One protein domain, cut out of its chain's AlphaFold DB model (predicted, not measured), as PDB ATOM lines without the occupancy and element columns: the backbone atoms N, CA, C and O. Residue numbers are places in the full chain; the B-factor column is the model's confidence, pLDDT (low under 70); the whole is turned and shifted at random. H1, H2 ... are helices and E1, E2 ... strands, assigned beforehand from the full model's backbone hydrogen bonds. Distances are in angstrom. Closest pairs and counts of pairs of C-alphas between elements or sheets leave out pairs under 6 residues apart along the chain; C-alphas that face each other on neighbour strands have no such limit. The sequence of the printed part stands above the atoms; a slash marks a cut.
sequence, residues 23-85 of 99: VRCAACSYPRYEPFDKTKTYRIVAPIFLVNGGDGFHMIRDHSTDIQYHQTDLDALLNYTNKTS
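Overview. This is residues 23 to 85 of the 99 residues of the protein "5_nucleotid_C domain-containing protein" of Glossina morsitans morsitans (UniProt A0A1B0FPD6). This is a loose fold with little regular structure, its parts set apart: the longest helix, H3, on one side, a strand-bearing loop with E1 on the other, and a corner of two short helices, H1 and H2. Residues 80 to 85 stick out. The printed part has 63 residues, 24 of them in named elements in the order E1, H1, H2, H3, mostly helix; its radius of gyration of the C-alphas is 14.6 A and its spans 38 by 34 by 19 A.

Arrangement. H3, residues 73 to 83, is apart from H1, residues 48 to 51, and H2, residues 58 to 63. H1 and H2 touch, their closest C-alphas, Val 51 and Arg 61, 5.1 A apart. E1, residues 33 to 35, is apart from these helices and pairs with no named strand; residues 23 to 24 pair antiparallel with its residues 33 to 34. In H2 and H3 every O i to N i+4 pair is within hydrogen-bond range; H1 is too short for one.

Along the chain. H3 runs 15.6 A from C-alpha 73 (242.994, 222.928, 338.158) to C-alpha 83 (248.324, 208.797, 342.106). H2 measures 8.3 A, E1 7.0 A, H1 4.9 A.

Size, cuts and confidence. The farthest C-alphas, Thr 39 and Ser 85, are 39.1 A apart. The E1 to H1 link is long. The printed part has no cut; no printed residue is under 70.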
ATOM      1  N   VAL A  23     221.863 212.344 340.229       93.31
ATOM      2  CA  VAL A  23     222.962 212.860 341.047       93.31
ATOM      3  C   VAL A  23     223.478 211.766 341.962       93.31
ATOM      4  O   VAL A  23     222.718 210.923 342.437       93.31
ATOM      5  N   ARG A  24     224.789 211.761 342.208       93.31
ATOM      6  CA  ARG A  24     225.397 210.840 343.166       93.31
ATOM      7  C   ARG A  24     225.045 211.302 344.577       93.31
ATOM      8  O   ARG A  24     225.325 212.441 344.940       93.31
ATOM      9  N   CYS A  25     224.449 210.419 345.363       92.81
ATOM     10  CA  CYS A  25     224.077 210.729 346.733       92.81
ATOM     11  C   CYS A  25     225.323 210.953 347.620       92.81
ATOM     12  O   CYS A  25     226.307 210.214 347.529       92.81
ATOM     13  N   ALA A  26     225.256 211.986 348.468       91.44
ATOM     14  CA  ALA A  26     226.289 212.333 349.449       91.44
ATOM     15  C   ALA A  26     225.985 211.793 350.861       91.44
ATOM     16  O   ALA A  26     226.904 211.462 351.600       91.44
ATOM     17  N   ALA A  27     224.704 211.675 351.228       90.31
ATOM     18  CA  ALA A  27     224.239 211.223 352.543       90.31
ATOM     19  C   ALA A  27     223.755 209.758 352.511       90.31
ATOM     20  O   ALA A  27     222.624 209.448 352.882       90.31
ATOM     21  N   CYS A  28     224.598 208.849 352.017       91.38
ATOM     22  CA  CYS A  28     224.320 207.411 351.951       91.38
ATOM     23  C   CYS A  28     225.591 206.601 352.209       91.38
ATOM     24  O   CYS A  28     226.688 207.007 351.838       91.38
ATOM     25  N   SER A  29     225.433 205.421 352.813       93.88
ATOM     26  CA  SER A  29     226.552 204.540 353.177       93.88
ATOM     27  C   SER A  29     227.307 203.980 351.969       93.88
ATOM     28  O   SER A  29     228.504 203.737 352.052       93.88
ATOM     29  N   TYR A  30     226.613 203.779 350.846       92.94
ATOM     30  CA  TYR A  30     227.203 203.345 349.584       92.94
ATOM     31  C   TYR A  30     226.828 204.329 348.468       92.94
ATOM     32  O   TYR A  30     225.643 204.660 348.334       92.94
ATOM     33  N   PRO A  31     227.793 204.779 347.647       90.38
ATOM     34  CA  PRO A  31     227.515 205.711 346.569       90.38
ATOM     35  C   PRO A  31     226.571 205.139 345.514       90.38
ATOM     36  O   PRO A  31     226.880 204.160 344.841       90.38
ATOM     37  N   ARG A  32     225.440 205.808 345.311       91.31
ATOM     38  CA  ARG A  32     224.459 205.470 344.275       91.31
ATOM     39  C   ARG A  32     223.924 206.730 343.609       91.31
ATOM     40  O   ARG A  32     224.021 207.820 344.172       91.31
ATOM     41  N   TYR A  33     223.365 206.563 342.418       90.12
ATOM     42  CA  TYR A  33     222.667 207.627 341.709       90.12
ATOM     43  C   TYR A  33     221.199 207.678 342.131       90.12
ATOM     44  O   TYR A  33     220.532 206.648 342.205       90.12
ATOM     45  N   GLU A  34     220.709 208.884 342.395       90.38
ATOM     46  CA  GLU A  34     219.326 209.177 342.767       90.38
ATOM     47  C   GLU A  34     218.765 210.276 341.844       90.38
ATOM     48  O   GLU A  34     219.546 211.033 341.255       90.38
ATOM     49  N   PRO A  35     217.434 210.380 341.670       90.94
ATOM     50  CA  PRO A  35     216.833 211.451 340.880       90.94
ATOM     51  C   PRO A  35     217.205 212.838 341.413       90.94
ATOM     52  O   PRO A  35     217.234 213.067 342.622       90.94
ATOM     53  N   PHE A  36     217.466 213.776 340.502       89.19
ATOM     54  CA  PHE A  36     217.729 215.164 340.869       89.19
ATOM     55  C   PHE A  36     216.485 215.816 341.479       89.19
ATOM     56  O   PHE A  36     215.454 215.958 340.821       89.19
ATOM     57  N   ASP A  37     216.623 216.272 342.717       90.50
ATOM     58  CA  ASP A  37     215.601 217.013 343.446       90.50
ATOM     59  C   ASP A  37     215.914 218.514 343.427       90.50
ATOM     60  O   ASP A  37     216.977 218.926 343.891       90.50
ATOM     61  N   LYS A  38     214.986 219.327 342.908       90.62
ATOM     62  CA  LYS A  38     215.139 220.784 342.760       90.62
ATOM     63  C   LYS A  38     215.126 221.539 344.091       90.62
ATOM     64  O   LYS A  38     215.558 222.687 344.107       90.62
ATOM     65  N   THR A  39     214.609 220.950 345.171       93.19
ATOM     66  CA  THR A  39     214.489 221.640 346.470       93.19
ATOM     67  C   THR A  39     215.679 221.384 347.390       93.19
ATOM     68  O   THR A  39     215.739 221.947 348.480       93.19
ATOM     69  N   LYS A  40     216.617 220.519 346.985       92.62
ATOM     70  CA  LYS A  40     217.811 220.187 347.768       92.62
ATOM     71  C   LYS A  40     219.005 221.041 347.354       92.62
ATOM     72  O   LYS A  40     219.203 221.333 346.178       92.62
ATOM     73  N   THR A  41     219.846 221.360 348.333       93.50
ATOM     74  CA  THR A  41     221.159 221.970 348.106       93.50
ATOM     75  C   THR A  41     222.190 220.884 347.825       93.50
ATOM     76  O   THR A  41     222.280 219.901 348.564       93.50
ATOM     77  N   TYR A  42     222.995 221.070 346.779       94.56
ATOM     78  CA  TYR A  42     224.060 220.141 346.405       94.56
ATOM     79  C   TYR A  42     225.424 220.813 346.498       94.56
ATOM     80  O   TYR A  42     225.598 221.962 346.099       94.56
ATOM     81  N   ARG A  43     226.408 220.050 346.970       94.31
ATOM     82  CA  ARG A  43     227.821 220.419 346.911       94.31
ATOM     83  C   ARG A  43     228.373 220.017 345.545       94.31
ATOM     84  O   ARG A  43     228.310 218.842 345.184       94.31
ATOM     85  N   ILE A  44     228.933 220.973 344.810       94.19
ATOM     86  CA  ILE A  44     229.591 220.733 343.520       94.19
ATOM     87  C   ILE A  44     231.042 221.208 343.571       94.19
ATOM     88  O   ILE A  44     231.379 222.121 344.320       94.19
ATOM     89  N   VAL A  45     231.897 220.584 342.763       94.62
ATOM     90  CA  VAL A  45     233.255 221.067 342.493       94.62
ATOM     91  C   VAL A  45     233.239 221.674 341.098       94.62
ATOM     92  O   VAL A  45     232.830 221.007 340.148       94.62
ATOM     93  N   ALA A  46     233.653 222.932 340.980       94.31
ATOM     94  CA  ALA A  46     233.657 223.667 339.723       94.31
ATOM     95  C   ALA A  46     234.909 224.554 339.613       94.31
ATOM     96  O   ALA A  46     235.406 225.026 340.641       94.31
ATOM     97  N   PRO A  47     235.414 224.814 338.393       95.56
ATOM     98  CA  PRO A  47     236.457 225.810 338.173       95.56
ATOM     99  C   PRO A  47     236.005 227.207 338.608       95.56
ATOM    100  O   PRO A  47     234.841 227.576 338.428       95.56
ATOM    101  N   ILE A  48     236.948 228.023 339.089       94.94
ATOM    102  CA  ILE A  48     236.674 229.402 339.526       94.94
ATOM    103  C   ILE A  48     236.057 230.269 338.417       94.94
ATOM    104  O   ILE A  48     235.253 231.153 338.693       94.94
ATOM    105  N   PHE A  49     236.369 229.970 337.154       95.81
ATOM    106  CA  PHE A  49     235.767 230.619 335.991       95.81
ATOM    107  C   PHE A  49     234.231 230.510 335.984       95.81
ATOM    108  O   PHE A  49     233.551 231.513 335.781       95.81
ATOM    109  N   LEU A  50     233.677 229.327 336.284       96.50
ATOM    110  CA  LEU A  50     232.225 229.127 336.366       96.50
ATOM    111  C   LEU A  50     231.633 229.775 337.620       96.50
ATOM    112  O   LEU A  50     230.553 230.356 337.557       96.50
ATOM    113  N   VAL A  51     232.355 229.725 338.745       95.19
ATOM    114  CA  VAL A  51     231.940 230.380 340.001       95.19
ATOM    115  C   VAL A  51     231.815 231.895 339.820       95.19
ATOM    116  O   VAL A  51     230.898 232.505 340.360       95.19
ATOM    117  N   ASN A  52     232.667 232.495 338.989       95.62
ATOM    118  CA  ASN A  52     232.616 233.919 338.651       95.62
ATOM    119  C   ASN A  52     231.583 234.262 337.559       95.62
ATOM    120  O   ASN A  52     231.466 235.424 337.165       95.62
ATOM    121  N   GLY A  53     230.814 233.283 337.076       96.50
ATOM    122  CA  GLY A  53     229.781 233.479 336.062       96.50
ATOM    123  C   GLY A  53     230.299 233.540 334.624       96.50
ATOM    124  O   GLY A  53     229.636 234.142 333.777       96.50
ATOM    125  N   GLY A  54     231.460 232.939 334.341       97.56
ATOM    126  CA  GLY A  54     231.936 232.704 332.975       97.56
ATOM    127  C   GLY A  54     230.927 231.905 332.140       97.56
ATOM    128  O   GLY A  54     230.043 231.254 332.691       97.56
ATOM    129  N   ASP A  55     231.012 231.999 330.811       97.06
ATOM    130  CA  ASP A  55     230.087 231.370 329.846       97.06
ATOM    131  C   ASP A  55     228.587 231.638 330.099       97.06
ATOM    132  O   ASP A  55     227.717 230.878 329.676       97.06
ATOM    133  N   GLY A  56     228.259 232.730 330.797       97.06
ATOM    134  CA  GLY A  56     226.879 233.082 331.137       97.06
ATOM    135  C   GLY A  56     226.306 232.299 332.323       97.06
ATOM    136  O   GLY A  56     225.109 232.412 332.603       97.06
ATOM    137  N   PHE A  57     227.126 231.551 333.071       96.69
ATOM    138  CA  PHE A  57     226.705 230.823 334.275       96.69
ATOM    139  C   PHE A  57     226.518 231.740 335.501       96.69
ATOM    140  O   PHE A  57     226.922 231.419 336.621       96.69
ATOM    141  N   HIS A  58     225.876 232.897 335.318       97.00
ATOM    142  CA  HIS A  58     225.621 233.871 336.385       97.00
ATOM    143  C   HIS A  58     224.806 233.280 337.539       97.00
ATOM    144  O   HIS A  58     225.013 233.660 338.685       97.00
ATOM    145  N   MET A  59     223.964 232.275 337.268       95.44
ATOM    146  CA  MET A  59     223.214 231.575 338.311       95.44
ATOM    147  C   MET A  59     224.123 230.906 339.352       95.44
ATOM    148  O   MET A  59     223.732 230.799 340.509       95.44
ATOM    149  N   ILE A  60     225.332 230.471 338.974       95.81
ATOM    150  CA  ILE A  60     226.299 229.919 339.931       95.81
ATOM    151  C   ILE A  60     226.859 231.053 340.788       95.81
ATOM    152  O   ILE A  60     226.845 230.941 342.011       95.81
ATOM    153  N   ARG A  61     227.292 232.157 340.173       95.94
ATOM    154  CA  ARG A  61     227.829 233.323 340.890       95.94
ATOM    155  C   ARG A  61     226.824 233.907 341.885       95.94
ATOM    156  O   ARG A  61     227.189 234.216 343.013       95.94
ATOM    157  N   ASP A  62     225.571 234.040 341.460       96.88
ATOM    158  CA  ASP A  62     224.553 234.802 342.183       96.88
ATOM    159  C   ASP A  62     223.806 233.954 343.237       96.88
ATOM    160  O   ASP A  62     223.225 234.514 344.167       96.88
ATOM    161  N   HIS A  63     223.823 232.615 343.126       95.56
ATOM    162  CA  HIS A  63     223.076 231.717 344.027       95.56
ATOM    163  C   HIS A  63     223.919 230.664 344.767       95.56
ATOM    164  O   HIS A  63     223.363 229.917 345.576       95.56
ATOM    165  N   SER A  64     225.230 230.563 344.525       94.19
ATOM    166  CA  SER A  64     226.072 229.621 345.279       94.19
ATOM    167  C   SER A  64     226.272 230.058 346.727       94.19
ATOM    168  O   SER A  64     226.416 231.238 347.037       94.19
ATOM    169  N   THR A  65     226.352 229.077 347.620       95.38
ATOM    170  CA  THR A  65     226.614 229.262 349.053       95.38
ATOM    171  C   THR A  65     227.803 228.408 349.486       95.38
ATOM    172  O   THR A  65     228.069 227.389 348.853       95.38
ATOM    173  N   ASP A  66     228.477 228.772 350.585       94.94
ATOM    174  CA  ASP A  66     229.611 228.005 351.143       94.94
ATOM    175  C   ASP A  66     230.738 227.755 350.109       94.94
ATOM    176  O   ASP A  66     231.218 226.639 349.900       94.94
ATOM    177  N   ILE A  67     231.158 228.815 349.410       94.25
ATOM    178  CA  ILE A  67     232.229 228.736 348.407       94.25
ATOM    179  C   ILE A  67     233.568 228.497 349.110       94.25
ATOM    180  O   ILE A  67     233.985 229.284 349.957       94.25
ATOM    181  N   GLN A  68     234.264 227.427 348.719       94.75
ATOM    182  CA  GLN A  68     235.577 227.077 349.257       94.75
ATOM    183  C   GLN A  68     236.596 226.919 348.130       94.75
ATOM    184  O   GLN A  68     236.497 226.011 347.300       94.75
ATOM    185  N   TYR A  69     237.603 227.789 348.133       92.69
ATOM    186  CA  TYR A  69     238.714 227.732 347.191       92.69
ATOM    187  C   TYR A  69     239.714 226.660 347.623       92.69
ATOM    188  O   TYR A  69     240.137 226.620 348.776       92.69
ATOM    189  N   HIS A  70     240.051 225.774 346.690       89.19
ATOM    190  CA  HIS A  70     240.990 224.677 346.900       89.19
ATOM    191  C   HIS A  70     242.248 224.914 346.048       89.19
ATOM    192  O   HIS A  70     242.679 226.048 345.853       89.19
ATOM    193  N   GLN A  71     242.854 223.841 345.555       92.75
ATOM    194  CA  GLN A  71     243.984 223.870 344.639       92.75
ATOM    195  C   GLN A  71     243.596 224.341 343.230       92.75
ATOM    196  O   GLN A  71     242.419 224.321 342.856       92.75
ATOM    197  N   THR A  72     244.600 224.731 342.442       94.19
ATOM    198  CA  THR A  72     244.409 225.044 341.021       94.19
ATOM    199  C   THR A  72     243.991 223.794 340.241       94.19
ATOM    200  O   THR A  72     244.221 222.658 340.670       94.19
ATOM    201  N   ASP A  73     243.360 223.998 339.089       94.56
ATOM    202  CA  ASP A  73     242.994 222.928 338.158       94.56
ATOM    203  C   ASP A  73     244.220 222.125 337.696       94.56
ATOM    204  O   ASP A  73     244.172 220.891 337.673       94.56
ATOM    205  N   LEU A  74     245.338 222.806 337.428       95.94
ATOM    206  CA  LEU A  74     246.606 222.163 337.091       95.94
ATOM    207  C   LEU A  74     247.126 221.289 338.240       95.94
ATOM    208  O   LEU A  74     247.440 220.117 338.025       95.94
ATOM    209  N   ASP A  75     247.160 221.809 339.467       96.31
ATOM    210  CA  ASP A  75     247.617 221.036 340.629       96.31
ATOM    211  C   ASP A  75     246.707 219.829 340.895       96.31
ATOM    212  O   ASP A  75     247.181 218.761 341.292       96.31
ATOM    213  N   ALA A  76     245.389 219.980 340.702       95.56
ATOM    214  CA  ALA A  76     244.421 218.886 340.848       95.56
ATOM    215  C   ALA A  76     244.699 217.767 339.851       95.56
ATOM    216  O   ALA A  76     244.750 216.592 340.235       95.56
ATOM    217  N   LEU A  77     244.936 218.135 338.592       94.88
ATOM    218  CA  LEU A  77     245.254 217.190 337.533       94.88
ATOM    219  C   LEU A  77     246.590 216.481 337.782       94.88
ATOM    220  O   LEU A  77     246.660 215.257 337.652       94.88
ATOM    221  N   LEU A  78     247.631 217.214 338.186       96.19
ATOM    222  CA  LEU A  78     248.935 216.634 338.517       96.19
ATOM    223  C   LEU A  78     248.830 215.662 339.698       96.19
ATOM    224  O   LEU A  78     249.311 214.532 339.614       96.19
ATOM    225  N   ASN A  79     248.144 216.056 340.775       96.06
ATOM    226  CA  ASN A  79     247.939 215.207 341.953       96.06
ATOM    227  C   ASN A  79     247.177 213.918 341.603       96.06
ATOM    228  O   ASN A  79     247.561 212.829 342.032       96.06
ATOM    229  N   TYR A  80     246.124 214.025 340.789       95.94
ATOM    230  CA  TYR A  80     245.368 212.868 340.313       95.94
ATOM    231  C   TYR A  80     246.226 211.935 339.449       95.94
ATOM    232  O   TYR A  80     246.236 210.722 339.674       95.94
ATOM    233  N   THR A  81     246.974 212.500 338.498       96.00
ATOM    234  CA  THR A  81     247.801 211.744 337.546       96.00
ATOM    235  C   THR A  81     248.930 211.003 338.251       96.00
ATOM    236  O   THR A  81     249.131 209.819 337.997       96.00
ATOM    237  N   ASN A  82     249.600 211.654 339.204       96.00
ATOM    238  CA  ASN A  82     250.667 211.032 339.990       96.00
ATOM    239  C   ASN A  82     250.174 209.838 340.821       96.00
ATOM    240  O   ASN A  82     250.921 208.887 341.031       96.00
ATOM    241  N   LYS A  83     248.920 209.870 341.292       96.38
ATOM    242  CA  LYS A  83     248.324 208.797 342.106       96.38
ATOM    243  C   LYS A  83     247.683 207.677 341.290       96.38
ATOM    244  O   LYS A  83     247.571 206.565 341.791       96.38
ATOM    245  N   THR A  84     247.242 207.970 340.068       94.06
ATOM    246  CA  THR A  84     246.343 207.096 339.288       94.06
ATOM    247  C   THR A  84     246.961 206.698 337.945       94.06
ATOM    248  O   THR A  84     246.257 206.520 336.955       94.06
ATOM    249  N   SER A  85     248.291 206.596 337.887       92.38
ATOM    250  CA  SER A  85     249.019 206.228 336.670       92.38
ATOM    251  C   SER A  85     249.131 204.700 336.512       92.38
ATOM    252  O   SER A  85     249.485 204.029 337.484       92.38
TER     253      SER A  85